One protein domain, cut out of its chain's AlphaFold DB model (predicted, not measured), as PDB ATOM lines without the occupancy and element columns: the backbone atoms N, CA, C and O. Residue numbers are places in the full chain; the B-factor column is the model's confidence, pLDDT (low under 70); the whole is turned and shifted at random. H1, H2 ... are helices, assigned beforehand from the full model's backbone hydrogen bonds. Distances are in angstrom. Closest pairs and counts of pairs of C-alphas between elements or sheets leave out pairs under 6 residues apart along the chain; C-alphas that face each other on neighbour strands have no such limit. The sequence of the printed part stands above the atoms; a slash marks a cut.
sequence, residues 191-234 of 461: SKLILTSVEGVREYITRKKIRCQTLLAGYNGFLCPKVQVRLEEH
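AT A GLANCE: This is residues 191 to 234 of the 461 residues of an uncharacterized protein of Punica granatum (UniProt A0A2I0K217). A long helix, H1, leads through a looped link to a shorter helix, H2, beyond its far end; the two helices do not pack on each other, and the outline is a rod. The printed part has 44 residues with two named helices, H1 then H2, and no named strand; its class is all helix. It is extended, with a radius of gyration of the C-alphas of 16.5 A and spans of 49 by 22 by 9 A.

HOW THE PARTS SIT: H1, residues 194 to 217, stands free over residues 194 to 199 and 201 to 214. A short link of 7 residues joins it to H2, residues 225 to 234. H1 and H2 are apart, with no C-alpha of the one within 8 A of the other. Every O i to N i+4 pair is within hydrogen-bond range in H1, and 5 of 6 in H2.

IN THESE COORDINATES: H1 runs 34.8 A from C-alpha 194 at (-30.560, -73.150, 22.704) to C-alpha 217 at (-27.527, -38.532, 20.867). H2 spans 14.3 A and ends with C-alpha 234 at (-6.580, -36.717, 5.075).

THE WHOLE: The two farthest C-alphas, those of Leu 193 and His 234, are 49.0 A apart. The printed part has no cut. Its mean pLDDT is 71.0, with 15 residues under 70, among them 191 to 198.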
ATOM      1  N   SER A 191     -22.906 -72.723  25.931       51.03
ATOM      2  CA  SER A 191     -23.029 -73.801  26.924       51.03
ATOM      3  C   SER A 191     -24.333 -73.709  27.725       51.03
ATOM      4  O   SER A 191     -24.432 -74.267  28.813       51.03
ATOM      5  N   LYS A 192     -25.290 -72.910  27.245       61.94
ATOM      6  CA  LYS A 192     -26.645 -72.782  27.780       61.94
ATOM      7  C   LYS A 192     -27.617 -73.355  26.750       61.94
ATOM      8  O   LYS A 192     -27.298 -73.384  25.562       61.94
ATOM      9  N   LEU A 193     -28.812 -73.724  27.211       64.56
ATOM     10  CA  LEU A 193     -29.941 -74.148  26.374       64.56
ATOM     11  C   LEU A 193     -30.120 -73.235  25.150       64.56
ATOM     12  O   LEU A 193     -29.916 -72.019  25.237       64.56
ATOM     13  N   ILE A 194     -30.543 -73.813  24.022       58.38
ATOM     14  CA  ILE A 194     -30.560 -73.150  22.704       58.38
ATOM     15  C   ILE A 194     -31.289 -71.797  22.755       58.38
ATOM     16  O   ILE A 194     -30.757 -70.788  22.286       58.38
ATOM     17  N   LEU A 195     -32.459 -71.744  23.403       60.84
ATOM     18  CA  LEU A 195     -33.235 -70.513  23.590       60.84
ATOM     19  C   LEU A 195     -32.448 -69.437  24.357       60.84
ATOM     20  O   LEU A 195     -32.416 -68.279  23.947       60.84
ATOM     21  N   THR A 196     -31.757 -69.814  25.436       59.91
ATOM     22  CA  THR A 196     -30.927 -68.907  26.245       59.91
ATOM     23  C   THR A 196     -29.679 -68.428  25.492       59.91
ATOM     24  O   THR A 196     -29.220 -67.306  25.711       59.91
ATOM     25  N   SER A 197     -29.134 -69.254  24.595       61.84
ATOM     26  CA  SER A 197     -28.021 -68.884  23.716       61.84
ATOM     27  C   SER A 197     -28.447 -67.831  22.684       61.84
ATOM     28  O   SER A 197     -27.826 -66.769  22.588       61.84
ATOM     29  N   VAL A 198     -29.566 -68.062  21.983       59.28
ATOM     30  CA  VAL A 198     -30.147 -67.110  21.016       59.28
ATOM     31  C   VAL A 198     -30.537 -65.794  21.696       59.28
ATOM     32  O   VAL A 198     -30.215 -64.715  21.192       59.28
ATOM     33  N   GLU A 199     -31.158 -65.866  22.875       70.69
ATOM     34  CA  GLU A 199     -31.540 -64.688  23.654       70.69
ATOM     35  C   GLU A 199     -30.319 -63.871  24.108       70.69
ATOM     36  O   GLU A 199     -30.316 -62.646  23.989       70.69
ATOM     37  N   GLY A 200     -29.228 -64.526  24.521       62.88
ATOM     38  CA  GLY A 200     -27.968 -63.848  24.848       62.88
ATOM     39  C   GLY A 200     -27.354 -63.090  23.661       62.88
ATOM     40  O   GLY A 200     -26.813 -61.993  23.829       62.88
ATOM     41  N   VAL A 201     -27.483 -63.625  22.441       65.50
ATOM     42  CA  VAL A 201     -27.067 -62.928  21.210       65.50
ATOM     43  C   VAL A 201     -27.978 -61.727  20.921       65.50
ATOM     44  O   VAL A 201     -27.473 -60.643  20.608       65.50
ATOM     45  N   ARG A 202     -29.302 -61.873  21.090       73.19
ATOM     46  CA  ARG A 202     -30.286 -60.780  20.951       73.19
ATOM     47  C   ARG A 202     -29.999 -59.632  21.923       73.19
ATOM     48  O   ARG A 202     -29.962 -58.469  21.515       73.19
ATOM     49  N   GLU A 203     -29.741 -59.954  23.188       74.94
ATOM     50  CA  GLU A 203     -29.396 -58.999  24.244       74.94
ATOM     51  C   GLU A 203     -28.081 -58.254  23.937       74.94
ATOM     52  O   GLU A 203     -28.005 -57.031  24.082       74.94
ATOM     53  N   TYR A 204     -27.039 -58.955  23.470       70.50
ATOM     54  CA  TYR A 204     -25.769 -58.331  23.077       70.50
ATOM     55  C   TYR A 204     -25.939 -57.314  21.939       70.50
ATOM     56  O   TYR A 204     -25.502 -56.166  22.070       70.50
ATOM     57  N   ILE A 205     -26.606 -57.703  20.844       65.38
ATOM     58  CA  ILE A 205     -26.850 -56.814  19.695       65.38
ATOM     59  C   ILE A 205     -27.651 -55.582  20.141       65.38
ATOM     60  O   ILE A 205     -27.304 -54.453  19.789       65.38
ATOM     61  N   THR A 206     -28.681 -55.791  20.964       65.12
ATOM     62  CA  THR A 206     -29.573 -54.730  21.451       65.12
ATOM     63  C   THR A 206     -28.828 -53.733  22.340       65.12
ATOM     64  O   THR A 206     -28.858 -52.534  22.059       65.12
ATOM     65  N   ARG A 207     -28.064 -54.201  23.341       72.75
ATOM     66  CA  ARG A 207     -27.211 -53.338  24.185       72.75
ATOM     67  C   ARG A 207     -26.204 -52.541  23.360       72.75
ATOM     68  O   ARG A 207     -26.009 -51.352  23.606       72.75
ATOM     69  N   LYS A 208     -25.583 -53.170  22.358       70.06
ATOM     70  CA  LYS A 208     -24.605 -52.512  21.480       70.06
ATOM     71  C   LYS A 208     -25.253 -51.430  20.611       70.06
ATOM     72  O   LYS A 208     -24.686 -50.346  20.491       70.06
ATOM     73  N   LYS A 209     -26.451 -51.683  20.068       64.62
ATOM     74  CA  LYS A 209     -27.250 -50.690  19.332       64.62
ATOM     75  C   LYS A 209     -27.622 -49.501  20.219       64.62
ATOM     76  O   LYS A 209     -27.334 -48.371  19.833       64.62
ATOM     77  N   ILE A 210     -28.190 -49.751  21.403       71.62
ATOM     78  CA  ILE A 210     -28.596 -48.699  22.349       71.62
ATOM     79  C   ILE A 210     -27.383 -47.854  22.751       71.62
ATOM     80  O   ILE A 210     -27.426 -46.639  22.600       71.62
ATOM     81  N   ARG A 211     -26.257 -48.478  23.135       74.62
ATOM     82  CA  ARG A 211     -25.008 -47.764  23.455       74.62
ATOM     83  C   ARG A 211     -24.560 -46.842  22.319       74.62
ATOM     84  O   ARG A 211     -24.196 -45.699  22.579       74.62
ATOM     85  N   CYS A 212     -24.586 -47.310  21.070       67.44
ATOM     86  CA  CYS A 212     -24.259 -46.469  19.918       67.44
ATOM     87  C   CYS A 212     -25.254 -45.310  19.743       67.44
ATOM     88  O   CYS A 212     -24.824 -44.195  19.469       67.44
ATOM     89  N   GLN A 213     -26.556 -45.542  19.932       68.94
ATOM     90  CA  GLN A 213     -27.576 -44.491  19.851       68.94
ATOM     91  C   GLN A 213     -27.405 -43.433  20.951       68.94
ATOM     92  O   GLN A 213     -27.443 -42.249  20.642       68.94
ATOM     93  N   THR A 214     -27.134 -43.827  22.199       80.38
ATOM     94  CA  THR A 214     -26.859 -42.894  23.307       80.38
ATOM     95  C   THR A 214     -25.604 -42.057  23.050       80.38
ATOM     96  O   THR A 214     -25.627 -40.844  23.238       80.38
ATOM     97  N   LEU A 215     -24.523 -42.677  22.559       77.50
ATOM     98  CA  LEU A 215     -23.286 -41.968  22.202       77.50
ATOM     99  C   LEU A 215     -23.477 -40.981  21.040       77.50
ATOM    100  O   LEU A 215     -22.827 -39.941  21.020       77.50
ATOM    101  N   LEU A 216     -24.359 -41.291  20.083       74.12
ATOM    102  CA  LEU A 216     -24.712 -40.384  18.988       74.12
ATOM    103  C   LEU A 216     -25.637 -39.250  19.453       74.12
ATOM    104  O   LEU A 216     -25.443 -38.115  19.040       74.12
ATOM    105  N   ALA A 217     -26.599 -39.532  20.335       75.81
ATOM    106  CA  ALA A 217     -27.527 -38.532  20.867       75.81
ATOM    107  C   ALA A 217     -26.827 -37.448  21.707       75.81
ATOM    108  O   ALA A 217     -27.285 -36.312  21.740       75.81
ATOM    109  N   GLY A 218     -25.707 -37.783  22.359       77.88
ATOM    110  CA  GLY A 218     -24.858 -36.816  23.065       77.88
ATOM    111  C   GLY A 218     -23.852 -36.065  22.181       77.88
ATOM    112  O   GLY A 218     -23.065 -35.283  22.713       77.88
ATOM    113  N   TYR A 219     -23.812 -36.308  20.863       77.06
ATOM    114  CA  TYR A 219     -22.793 -35.744  19.975       77.06
ATOM    115  C   TYR A 219     -23.330 -34.621  19.072       77.06
ATOM    116  O   TYR A 219     -23.989 -34.862  18.063       77.06
ATOM    117  N   ASN A 220     -22.952 -33.382  19.394       75.56
ATOM    118  CA  ASN A 220     -23.378 -32.167  18.691       75.56
ATOM    119  C   ASN A 220     -22.391 -31.742  17.585       75.56
ATOM    120  O   ASN A 220     -21.829 -30.649  17.635       75.56
ATOM    121  N   GLY A 221     -22.144 -32.600  16.592       75.50
ATOM    122  CA  GLY A 221     -21.264 -32.273  15.463       75.50
ATOM    123  C   GLY A 221     -21.699 -32.900  14.139       75.50
ATOM    124  O   GLY A 221     -22.344 -33.944  14.111       75.50
ATOM    125  N   PHE A 222     -21.317 -32.265  13.025       72.50
ATOM    126  CA  PHE A 222     -21.735 -32.659  11.670       72.50
ATOM    127  C   PHE A 222     -21.252 -34.054  11.235       72.50
ATOM    128  O   PHE A 222     -21.898 -34.695  10.410       72.50
ATOM    129  N   LEU A 223     -20.126 -34.533  11.773       72.19
ATOM    130  CA  LEU A 223     -19.534 -35.836  11.458       72.19
ATOM    131  C   LEU A 223     -19.085 -36.529  12.741       72.19
ATOM    132  O   LEU A 223     -18.437 -35.911  13.578       72.19
ATOM    133  N   CYS A 224     -19.365 -37.828  12.879       72.12
ATOM    134  CA  CYS A 224     -18.953 -38.620  14.045       72.12
ATOM    135  C   CYS A 224     -17.451 -38.425  14.363       72.12
ATOM    136  O   CYS A 224     -16.650 -38.466  13.424       72.12
ATOM    137  N   PRO A 225     -17.021 -38.340  15.642       73.06
ATOM    138  CA  PRO A 225     -15.645 -37.967  16.010       73.06
ATOM    139  C   PRO A 225     -14.550 -38.748  15.273       73.06
ATOM    140  O   PRO A 225     -13.561 -38.187  14.812       73.06
ATOM    141  N   LYS A 226     -14.752 -40.058  15.096       70.00
ATOM    142  CA  LYS A 226     -13.794 -40.952  14.431       70.00
ATOM    143  C   LYS A 226     -13.692 -40.742  12.913       70.00
ATOM    144  O   LYS A 226     -12.668 -41.078  12.327       70.00
ATOM    145  N   VAL A 227     -14.741 -40.207  12.287       74.31
ATOM    146  CA  VAL A 227     -14.736 -39.780  10.880       74.31
ATOM    147  C   VAL A 227     -14.092 -38.400  10.771       74.31
ATOM    148  O   VAL A 227     -13.223 -38.224   9.927       74.31
ATOM    149  N   GLN A 228     -14.428 -37.472  11.673       79.06
ATOM    150  CA  GLN A 228     -13.840 -36.129  11.717       79.06
ATOM    151  C   GLN A 228     -12.309 -36.163  11.862       79.06
ATOM    152  O   GLN A 228     -11.610 -35.494  11.108       79.06
ATOM    153  N   VAL A 229     -11.775 -36.988  12.774       79.31
ATOM    154  CA  VAL A 229     -10.317 -37.148  12.960       79.31
ATOM    155  C   VAL A 229      -9.637 -37.657  11.684       79.31
ATOM    156  O   VAL A 229      -8.628 -37.095  11.270       79.31
ATOM    157  N   ARG A 230     -10.213 -38.671  11.020       77.31
ATOM    158  CA  ARG A 230      -9.694 -39.190   9.741       77.31
ATOM    159  C   ARG A 230      -9.782 -38.164   8.613       77.31
ATOM    160  O   ARG A 230      -8.897 -38.112   7.769       77.31
ATOM    161  N   LEU A 231     -10.849 -37.367   8.575       80.12
ATOM    162  CA  LEU A 231     -11.013 -36.319   7.573       80.12
ATOM    163  C   LEU A 231      -9.944 -35.233   7.743       80.12
ATOM    164  O   LEU A 231      -9.339 -34.834   6.756       80.12
ATOM    165  N   GLU A 232      -9.658 -34.810   8.978       82.62
ATOM    166  CA  GLU A 232      -8.602 -33.828   9.251       82.62
ATOM    167  C   GLU A 232      -7.195 -34.393   8.977       82.62
ATOM    168  O   GLU A 232      -6.323 -33.675   8.492       82.62
ATOM    169  N   GLU A 233      -6.969 -35.687   9.220       84.12
ATOM    170  CA  GLU A 233      -5.745 -36.397   8.825       84.12
ATOM    171  C   GLU A 233      -5.567 -36.401   7.295       84.12
ATOM    172  O   GLU A 233      -4.525 -35.984   6.787       84.12
ATOM    173  N   HIS A 234      -6.605 -36.777   6.538       76.81
ATOM    174  CA  HIS A 234      -6.580 -36.717   5.075       76.81
ATOM    175  C   HIS A 234      -6.414 -35.287   4.545       76.81
ATOM    176  O   HIS A 234      -5.652 -35.087   3.603       76.81
TER     177      HIS A 234